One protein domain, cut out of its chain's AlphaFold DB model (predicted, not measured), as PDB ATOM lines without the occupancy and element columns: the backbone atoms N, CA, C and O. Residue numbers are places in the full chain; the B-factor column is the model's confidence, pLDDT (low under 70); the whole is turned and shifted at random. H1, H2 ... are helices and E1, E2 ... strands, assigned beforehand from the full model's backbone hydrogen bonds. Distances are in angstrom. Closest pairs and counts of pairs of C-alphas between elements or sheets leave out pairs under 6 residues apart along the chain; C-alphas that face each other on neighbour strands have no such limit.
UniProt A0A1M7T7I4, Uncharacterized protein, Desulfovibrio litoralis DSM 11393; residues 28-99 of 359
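Overview. This is residues 28 to 99 of the 359 residues of an uncharacterized protein of Desulfovibrio litoralis DSM 11393 (UniProt A0A1M7T7I4). Two helices of 15 residues, H1 and H2, meet as a V, and a short third helix, H3, folds back on H2 from the far end of that helix. A small two-stranded hairpin, E1 and E2, reaches out from the joined end of the V and makes much of the length. The 72 printed residues have three named helices and two named strands, in the order H1, E1, E2, H2, H3; the two-stranded sheet is antiparallel and the class is mostly helix. The whole is compact, with a radius of gyration of the C-alphas of 12.8 A, yet elongated, spanning 41 by 23 by 14 A.

Along the chain. Find E1 at residues 60 to 62 and E2 at residues 69 to 71, each 7.0 A long. H2, residues 75 to 89, runs 20.9 A from C-alpha 75 at (163.494, 116.131, 169.295). H1, residues 34 to 48, begins at C-alpha 34 at (145.823, 124.327, 161.986) and runs 20.7 A. H3, residues 93 to 99, runs 10.1 A to C-alpha 99 at (171.293, 114.117, 155.826).

Arrangement. Look first at the hairpin of E1 and E2, where N 61 and O 70 are 3.0 A apart and N 70 and O 61 are 2.8 A apart, both within hydrogen-bond range. E1 and H2 are only just apart, at 8.3 A. H1 and H2 touch at a steep tilt of 64 degrees, opposite ways; their closest C-alphas, of Ala 44 and Cys 79, are 5.0 A apart. H2 and H3 touch, about perpendicular at 78 degrees; the closest C-alphas, of Ala 86 and Pro 93, are 5.2 A apart. H1 and H3 are apart. In H1 and H2 every O i to N i+4 pair is within hydrogen-bond range, in H3 2 of 3.

Size, cuts and confidence. The two farthest C-alphas, of Ser 33 and Thr 66, are 41.5 A apart. The link from H1 to E1, 11 residues, is long. The printed part has no cut, and no printed residue is under 70 in pLDDT.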
ATOM      1  N   GLU A  28     147.151 119.143 153.685       84.00
ATOM      2  CA  GLU A  28     148.580 119.311 153.422       84.00
ATOM      3  C   GLU A  28     149.380 119.551 154.715       84.00
ATOM      4  O   GLU A  28     148.968 120.287 155.614       84.00
ATOM      5  N   ILE A  29     150.573 118.957 154.788       86.75
ATOM      6  CA  ILE A  29     151.504 119.081 155.917       86.75
ATOM      7  C   ILE A  29     152.203 120.449 155.853       86.75
ATOM      8  O   ILE A  29     153.082 120.665 155.020       86.75
ATOM      9  N   GLY A  30     151.873 121.380 156.750       86.00
ATOM     10  CA  GLY A  30     152.458 122.725 156.724       86.00
ATOM     11  C   GLY A  30     152.181 123.567 157.968       86.00
ATOM     12  O   GLY A  30     151.403 123.179 158.832       86.00
ATOM     13  N   PHE A  31     152.815 124.740 158.048       90.00
ATOM     14  CA  PHE A  31     152.585 125.725 159.119       90.00
ATOM     15  C   PHE A  31     151.398 126.661 158.843       90.00
ATOM     16  O   PHE A  31     150.945 127.362 159.741       90.00
ATOM     17  N   ASN A  32     150.887 126.672 157.610       87.75
ATOM     18  CA  ASN A  32     149.917 127.665 157.141       87.75
ATOM     19  C   ASN A  32     148.458 127.327 157.516       87.75
ATOM     20  O   ASN A  32     147.560 128.107 157.214       87.75
ATOM     21  N   SER A  33     148.198 126.167 158.130       90.88
ATOM     22  CA  SER A  33     146.859 125.752 158.564       90.88
ATOM     23  C   SER A  33     146.916 124.930 159.853       90.88
ATOM     24  O   SER A  33     147.843 124.146 160.062       90.88
ATOM     25  N   THR A  34     145.899 125.063 160.710       92.12
ATOM     26  CA  THR A  34     145.823 124.327 161.986       92.12
ATOM     27  C   THR A  34     145.794 122.814 161.761       92.12
ATOM     28  O   THR A  34     146.572 122.091 162.379       92.12
ATOM     29  N   LYS A  35     144.977 122.341 160.802       92.06
ATOM     30  CA  LYS A  35     144.901 120.921 160.410       92.06
ATOM     31  C   LYS A  35     146.273 120.384 159.969       92.06
ATOM     32  O   LYS A  35     146.693 119.321 160.422       92.06
ATOM     33  N   GLY A  36     146.982 121.137 159.121       91.12
ATOM     34  CA  GLY A  36     148.300 120.763 158.604       91.12
ATOM     35  C   GLY A  36     149.392 120.758 159.673       91.12
ATOM     36  O   GLY A  36     150.243 119.866 159.678       91.12
ATOM     37  N   PHE A  37     149.341 121.699 160.620       93.12
ATOM     38  CA  PHE A  37     150.304 121.779 161.716       93.12
ATOM     39  C   PHE A  37     150.076 120.685 162.767       93.12
ATOM     40  O   PHE A  37     151.036 120.059 163.214       93.12
ATOM     41  N   GLU A  38     148.821 120.378 163.114       94.19
ATOM     42  CA  GLU A  38     148.491 119.215 163.946       94.19
ATOM     43  C   GLU A  38     148.949 117.903 163.301       94.19
ATOM     44  O   GLU A  38     149.537 117.052 163.973       94.19
ATOM     45  N   MET A  39     148.712 117.729 161.998       92.81
ATOM     46  CA  MET A  39     149.180 116.557 161.260       92.81
ATOM     47  C   MET A  39     150.712 116.465 161.273       92.81
ATOM     48  O   MET A  39     151.257 115.398 161.559       92.81
ATOM     49  N   MET A  40     151.411 117.588 161.069       93.50
ATOM     50  CA  MET A  40     152.872 117.651 161.169       93.50
ATOM     51  C   MET A  40     153.372 117.271 162.570       93.50
ATOM     52  O   MET A  40     154.315 116.492 162.669       93.50
ATOM     53  N   GLN A  41     152.731 117.738 163.650       95.12
ATOM     54  CA  GLN A  41     153.079 117.347 165.024       95.12
ATOM     55  C   GLN A  41     152.886 115.845 165.276       95.12
ATOM     56  O   GLN A  41     153.742 115.209 165.893       95.12
ATOM     57  N   ARG A  42     151.786 115.255 164.785       95.12
ATOM     58  CA  ARG A  42     151.504 113.814 164.930       95.12
ATOM     59  C   ARG A  42     152.567 112.965 164.220       95.12
ATOM     60  O   ARG A  42     153.078 112.013 164.810       95.12
ATOM     61  N   ILE A  43     152.955 113.350 163.001       94.69
ATOM     62  CA  ILE A  43     154.027 112.686 162.238       94.69
ATOM     63  C   ILE A  43     155.387 112.898 162.920       94.69
ATOM     64  O   ILE A  43     156.139 111.944 163.100       94.69
ATOM     65  N   ALA A  44     155.691 114.122 163.360       96.25
ATOM     66  CA  ALA A  44     156.938 114.447 164.048       96.25
ATOM     67  C   ALA A  44     157.129 113.632 165.332       96.25
ATOM     68  O   ALA A  44     158.241 113.176 165.596       96.25
ATOM     69  N   LYS A  45     156.051 113.399 166.096       96.12
ATOM     70  CA  LYS A  45     156.079 112.542 167.285       96.12
ATOM     71  C   LYS A  45     156.447 111.101 166.920       96.12
ATOM     72  O   LYS A  45     157.428 110.583 167.443       96.12
ATOM     73  N   MET A  46     155.734 110.506 165.959       95.25
ATOM     74  CA  MET A  46     156.016 109.153 165.456       95.25
ATOM     75  C   MET A  46     157.465 109.006 164.954       95.25
ATOM     76  O   MET A  46     158.114 108.000 165.230       95.25
ATOM     77  N   LEU A  47     157.998 110.013 164.253       95.81
ATOM     78  CA  LEU A  47     159.394 110.023 163.804       95.81
ATOM     79  C   LEU A  47     160.382 110.175 164.972       95.81
ATOM     80  O   LEU A  47     161.413 109.511 164.974       95.81
ATOM     81  N   SER A  48     160.062 110.978 165.993       96.31
ATOM     82  CA  SER A  48     160.927 111.150 167.169       96.31
ATOM     83  C   SER A  48     161.016 109.906 168.063       96.31
ATOM     84  O   SER A  48     162.029 109.707 168.730       96.31
ATOM     85  N   ASP A  49     160.004 109.037 168.047       94.62
ATOM     86  CA  ASP A  49     160.021 107.759 168.770       94.62
ATOM     87  C   ASP A  49     160.648 106.613 167.930       94.62
ATOM     88  O   ASP A  49     160.852 105.508 168.432       94.62
ATOM     89  N   SER A  50     161.003 106.859 166.659       94.12
ATOM     90  CA  SER A  50     161.562 105.851 165.744       94.12
ATOM     91  C   SER A  50     163.086 105.716 165.851       94.12
ATOM     92  O   SER A  50     163.835 106.689 165.747       94.12
ATOM     93  N   SER A  51     163.574 104.478 165.977       91.81
ATOM     94  CA  SER A  51     165.006 104.158 166.058       91.81
ATOM     95  C   SER A  51     165.782 104.438 164.764       91.81
ATOM     96  O   SER A  51     166.985 104.698 164.836       91.81
ATOM     97  N   LEU A  52     165.107 104.429 163.607       92.25
ATOM     98  CA  LEU A  52     165.711 104.692 162.294       92.25
ATOM     99  C   LEU A  52     166.227 106.129 162.158       92.25
ATOM    100  O   LEU A  52     167.180 106.367 161.421       92.25
ATOM    101  N   VAL A  53     165.599 107.089 162.837       94.44
ATOM    102  CA  VAL A  53     165.919 108.515 162.699       94.44
ATOM    103  C   VAL A  53     167.172 108.854 163.536       94.44
ATOM    104  O   VAL A  53     167.349 108.282 164.622       94.44
ATOM    105  N   PRO A  54     168.077 109.753 163.085       93.94
ATOM    106  CA  PRO A  54     169.277 110.098 163.849       93.94
ATOM    107  C   PRO A  54     168.984 110.693 165.229       93.94
ATOM    108  O   PRO A  54     167.985 111.376 165.444       93.94
ATOM    109  N   ALA A  55     169.903 110.484 166.176       92.75
ATOM    110  CA  ALA A  55     169.707 110.810 167.594       92.75
ATOM    111  C   ALA A  55     169.337 112.281 167.886       92.75
ATOM    112  O   ALA A  55     168.680 112.548 168.885       92.75
ATOM    113  N   GLN A  56     169.699 113.229 167.015       92.69
ATOM    114  CA  GLN A  56     169.331 114.650 167.140       92.69
ATOM    115  C   GLN A  56     167.807 114.888 167.061       92.69
ATOM    116  O   GLN A  56     167.289 115.838 167.650       92.69
ATOM    117  N   TYR A  57     167.097 113.994 166.373       95.69
ATOM    118  CA  TYR A  57     165.649 114.011 166.158       95.69
ATOM    119  C   TYR A  57     164.889 113.063 167.095       95.69
ATOM    120  O   TYR A  57     163.672 113.175 167.218       95.69
ATOM    121  N   ARG A  58     165.581 112.129 167.762       95.50
ATOM    122  CA  ARG A  58     164.932 111.146 168.637       95.50
ATOM    123  C   ARG A  58     164.621 111.711 170.014       95.50
ATOM    124  O   ARG A  58     165.443 112.409 170.601       95.50
ATOM    125  N   ASN A  59     163.446 111.347 170.520       95.50
ATOM    126  CA  ASN A  59     162.881 111.715 171.818       95.50
ATOM    127  C   ASN A  59     163.722 111.169 172.985       95.50
ATOM    128  O   ASN A  59     163.956 111.870 173.967       95.50
ATOM    129  N   ILE A  60     164.255 109.951 172.841       93.31
ATOM    130  CA  ILE A  60     165.169 109.321 173.803       93.31
ATOM    131  C   ILE A  60     166.565 109.190 173.181       93.31
ATOM    132  O   ILE A  60     166.732 108.683 172.065       93.31
ATOM    133  N   VAL A  61     167.580 109.645 173.918       92.19
ATOM    134  CA  VAL A  61     168.992 109.614 173.517       92.19
ATOM    135  C   VAL A  61     169.845 109.106 174.677       92.19
ATOM    136  O   VAL A  61     169.638 109.502 175.820       92.19
ATOM    137  N   VAL A  62     170.826 108.248 174.392       90.75
ATOM    138  CA  VAL A  62     171.817 107.819 175.388       90.75
ATOM    139  C   VAL A  62     172.898 108.893 175.515       90.75
ATOM    140  O   VAL A  62     173.580 109.205 174.536       90.75
ATOM    141  N   ASP A  63     173.081 109.448 176.714       88.38
ATOM    142  CA  ASP A  63     174.187 110.365 176.997       88.38
ATOM    143  C   ASP A  63     175.536 109.628 176.917       88.38
ATOM    144  O   ASP A  63     175.738 108.578 177.531       88.38
ATOM    145  N   LYS A  64     176.488 110.218 176.187       86.19
ATOM    146  CA  LYS A  64     177.850 109.695 176.005       86.19
ATOM    147  C   LYS A  64     178.620 109.572 177.327       86.19
ATOM    148  O   LYS A  64     179.491 108.711 177.427       86.19
ATOM    149  N   THR A  65     178.314 110.419 178.310       88.69
ATOM    150  CA  THR A  65     179.051 110.514 179.581       88.69
ATOM    151  C   THR A  65     178.550 109.491 180.598       88.69
ATOM    152  O   THR A  65     179.314 108.660 181.084       88.69
ATOM    153  N   THR A  66     177.255 109.523 180.908       88.62
ATOM    154  CA  THR A  66     176.623 108.673 181.930       88.62
ATOM    155  C   THR A  66     176.134 107.326 181.399       88.62
ATOM    156  O   THR A  66     175.815 106.449 182.203       88.62
ATOM    157  N   LYS A  67     176.062 107.148 180.069       89.94
ATOM    158  CA  LYS A  67     175.481 105.979 179.378       89.94
ATOM    159  C   LYS A  67     174.029 105.675 179.775       89.94
ATOM    160  O   LYS A  67     173.581 104.538 179.661       89.94
ATOM    161  N   ARG A  68     173.295 106.689 180.240       90.88
ATOM    162  CA  ARG A  68     171.868 106.607 180.581       90.88
ATOM    163  C   ARG A  68     171.019 107.221 179.480       90.88
ATOM    164  O   ARG A  68     171.476 108.102 178.752       90.88
ATOM    165  N   GLU A  69     169.781 106.764 179.388       92.12
ATOM    166  CA  GLU A  69     168.763 107.372 178.535       92.12
ATOM    167  C   GLU A  69     168.300 108.714 179.117       92.12
ATOM    168  O   GLU A  69     168.052 108.843 180.317       92.12
ATOM    169  N   VAL A  70     168.210 109.723 178.252       93.06
ATOM    170  CA  VAL A  70     167.831 111.100 178.575       93.06
ATOM    171  C   VAL A  70     166.809 111.584 177.545       93.06
ATOM    172  O   VAL A  70     166.929 111.303 176.351       93.06
ATOM    173  N   ILE A  71     165.802 112.328 178.011       93.44
ATOM    174  CA  ILE A  71     164.749 112.894 177.158       93.44
ATOM    175  C   ILE A  71     165.283 114.132 176.427       93.44
ATOM    176  O   ILE A  71     165.603 115.157 177.039       93.44
ATOM    177  N   ASN A  72     165.340 114.056 175.101       92.81
ATOM    178  CA  ASN A  72     165.737 115.146 174.221       92.81
ATOM    179  C   ASN A  72     164.559 116.105 173.985       92.81
ATOM    180  O   ASN A  72     163.743 115.919 173.083       92.81
ATOM    181  N   LYS A  73     164.520 117.198 174.755       93.00
ATOM    182  CA  LYS A  73     163.504 118.262 174.629       93.00
ATOM    183  C   LYS A  73     163.432 118.905 173.231       93.00
ATOM    184  O   LYS A  73     162.409 119.495 172.901       93.00
ATOM    185  N   THR A  74     164.490 118.812 172.419       93.00
ATOM    186  CA  THR A  74     164.535 119.405 171.067       93.00
ATOM    187  C   THR A  74     164.038 118.465 169.967       93.00
ATOM    188  O   THR A  74     163.754 118.928 168.869       93.00
ATOM    189  N   ALA A  75     163.858 117.171 170.259       93.94
ATOM    190  CA  ALA A  75     163.494 116.131 169.295       93.94
ATOM    191  C   ALA A  75     162.277 116.490 168.426       93.94
ATOM    192  O   ALA A  75     162.373 116.545 167.200       93.94
ATOM    193  N   LEU A  76     161.142 116.793 169.067       94.56
ATOM    194  CA  LEU A  76     159.892 117.106 168.376       94.56
ATOM    195  C   LEU A  76     159.998 118.402 167.533       94.56
ATOM    196  O   LEU A  76     159.677 118.332 166.346       94.56
ATOM    197  N   PRO A  77     160.506 119.545 168.052       94.31
ATOM    198  CA  PRO A  77     160.834 120.714 167.227       94.31
ATOM    199  C   PRO A  77     161.750 120.411 166.034       94.31
ATOM    200  O   PRO A  77     161.455 120.836 164.918       94.31
ATOM    201  N   ASN A  78     162.820 119.635 166.234       95.06
ATOM    202  CA  ASN A  78     163.759 119.275 165.169       95.06
ATOM    203  C   ASN A  78     163.047 118.464 164.071       95.06
ATOM    204  O   ASN A  78     163.201 118.765 162.886       95.06
ATOM    205  N   CYS A  79     162.211 117.489 164.449       95.69
ATOM    206  CA  CYS A  79     161.395 116.715 163.510       95.69
ATOM    207  C   CYS A  79     160.425 117.597 162.711       95.69
ATOM    208  O   CYS A  79     160.298 117.427 161.500       95.69
ATOM    209  N   ILE A  80     159.767 118.556 163.369       95.19
ATOM    210  CA  ILE A  80     158.844 119.518 162.743       95.19
ATOM    211  C   ILE A  80     159.579 120.399 161.714       95.19
ATOM    212  O   ILE A  80     159.093 120.587 160.598       95.19
ATOM    213  N   ILE A  81     160.779 120.889 162.044       93.69
ATOM    214  CA  ILE A  81     161.612 121.684 161.127       93.69
ATOM    215  C   ILE A  81     162.056 120.846 159.919       93.69
ATOM    216  O   ILE A  81     161.945 121.306 158.781       93.69
ATOM    217  N   ALA A  82     162.503 119.605 160.134       94.81
ATOM    218  CA  ALA A  82     162.902 118.706 159.051       94.81
ATOM    219  C   ALA A  82     161.720 118.293 158.149       94.81
ATOM    220  O   ALA A  82     161.890 118.219 156.935       94.81
ATOM    221  N   LEU A  83     160.511 118.113 158.697       95.00
ATOM    222  CA  LEU A  83     159.283 117.890 157.914       95.00
ATOM    223  C   LEU A  83     158.912 119.105 157.051       95.00
ATOM    224  O   LEU A  83     158.532 118.940 155.891       95.00
ATOM    225  N   ASN A  84     159.054 120.326 157.578       92.62
ATOM    226  CA  ASN A  84     158.860 121.540 156.782       92.62
ATOM    227  C   ASN A  84     159.901 121.648 155.654       92.62
ATOM    228  O   ASN A  84     159.536 121.935 154.513       92.62
ATOM    229  N   MET A  85     161.173 121.360 155.954       91.75
ATOM    230  CA  MET A  85     162.257 121.324 154.969       91.75
ATOM    231  C   MET A  85     161.959 120.308 153.855       91.75
ATOM    232  O   MET A  85     162.009 120.656 152.679       91.75
ATOM    233  N   ALA A  86     161.558 119.088 154.222       94.06
ATOM    234  CA  ALA A  86     161.195 118.024 153.290       94.06
ATOM    235  C   ALA A  86     160.050 118.430 152.351       94.06
ATOM    236  O   ALA A  86     160.197 118.301 151.136       94.06
ATOM    237  N   ASN A  87     158.964 119.023 152.871       91.94
ATOM    238  CA  ASN A  87     157.880 119.519 152.015       91.94
ATOM    239  C   ASN A  87     158.364 120.648 151.077       91.94
ATOM    240  O   ASN A  87     158.113 120.610 149.873       91.94
ATOM    241  N   ARG A  88     159.153 121.611 151.579       89.69
ATOM    242  CA  ARG A  88     159.716 122.698 150.750       89.69
ATOM    243  C   ARG A  88     160.640 122.196 149.634       89.69
ATOM    244  O   ARG A  88     160.640 122.786 148.557       89.69
ATOM    245  N   MET A  89     161.384 121.115 149.868       90.31
ATOM    246  CA  MET A  89     162.220 120.447 148.859       90.31
ATOM    247  C   MET A  89     161.444 119.469 147.963       90.31
ATOM    248  O   MET A  89     162.000 118.989 146.979       90.31
ATOM    249  N   LYS A  90     160.188 119.141 148.306       90.38
ATOM    250  CA  LYS A  90     159.426 117.998 147.767       90.38
ATOM    251  C   LYS A  90     160.196 116.672 147.870       90.38
ATOM    252  O   LYS A  90     160.151 115.837 146.970       90.38
ATOM    253  N   ALA A  91     160.922 116.508 148.973       91.38
ATOM    254  CA  ALA A  91     161.780 115.368 149.268       91.38
ATOM    255  C   ALA A  91     161.180 114.478 150.366       91.38
ATOM    256  O   ALA A  91     160.315 114.904 151.130       91.38
ATOM    257  N   ASP A  92     161.669 113.243 150.469       93.12
ATOM    258  CA  ASP A  92     161.260 112.321 151.528       93.12
ATOM    259  C   ASP A  92     161.741 112.798 152.925       93.12
ATOM    260  O   ASP A  92     162.918 113.150 153.078       93.12
ATOM    261  N   PRO A  93     160.877 112.800 153.964       94.19
ATOM    262  CA  PRO A  93     161.254 113.231 155.309       94.19
ATOM    263  C   PRO A  93     162.387 112.430 155.950       94.19
ATOM    264  O   PRO A  93     163.217 113.024 156.640       94.19
ATOM    265  N   LEU A  94     162.459 111.113 155.731       93.88
ATOM    266  CA  LEU A  94     163.532 110.290 156.293       93.88
ATOM    267  C   LEU A  94     164.853 110.608 155.583       93.88
ATOM    268  O   LEU A  94     165.853 110.848 156.254       93.88
ATOM    269  N   MET A  95     164.854 110.711 154.252       93.75
ATOM    270  CA  MET A  95     166.014 111.133 153.459       93.75
ATOM    271  C   MET A  95     166.557 112.496 153.918       93.75
ATOM    272  O   MET A  95     167.776 112.656 154.025       93.75
ATOM    273  N   VAL A  96     165.682 113.457 154.239       95.06
ATOM    274  CA  VAL A  96     166.088 114.738 154.839       95.06
ATOM    275  C   VAL A  96     166.673 114.533 156.237       95.06
ATOM    276  O   VAL A  96     167.790 114.978 156.480       95.06
ATOM    277  N   MET A  97     165.989 113.826 157.142       95.38
ATOM    278  CA  MET A  97     166.464 113.623 158.521       95.38
ATOM    279  C   MET A  97     167.786 112.845 158.624       95.38
ATOM    280  O   MET A  97     168.532 113.076 159.569       95.38
ATOM    281  N   GLN A  98     168.110 111.955 157.676       93.88
ATOM    282  CA  GLN A  98     169.414 111.267 157.631       93.88
ATOM    283  C   GLN A  98     170.574 112.173 157.183       93.88
ATOM    284  O   GLN A  98     171.731 111.852 157.437       93.88
ATOM    285  N   ASN A  99     170.284 113.272 156.477       94.94
ATOM    286  CA  ASN A  99     171.293 114.117 155.826       94.94
ATOM    287  C   ASN A  99     171.343 115.556 156.352       94.94
ATOM    288  O   ASN A  99     172.263 116.296 156.006       94.94
TER     289      ASN A  99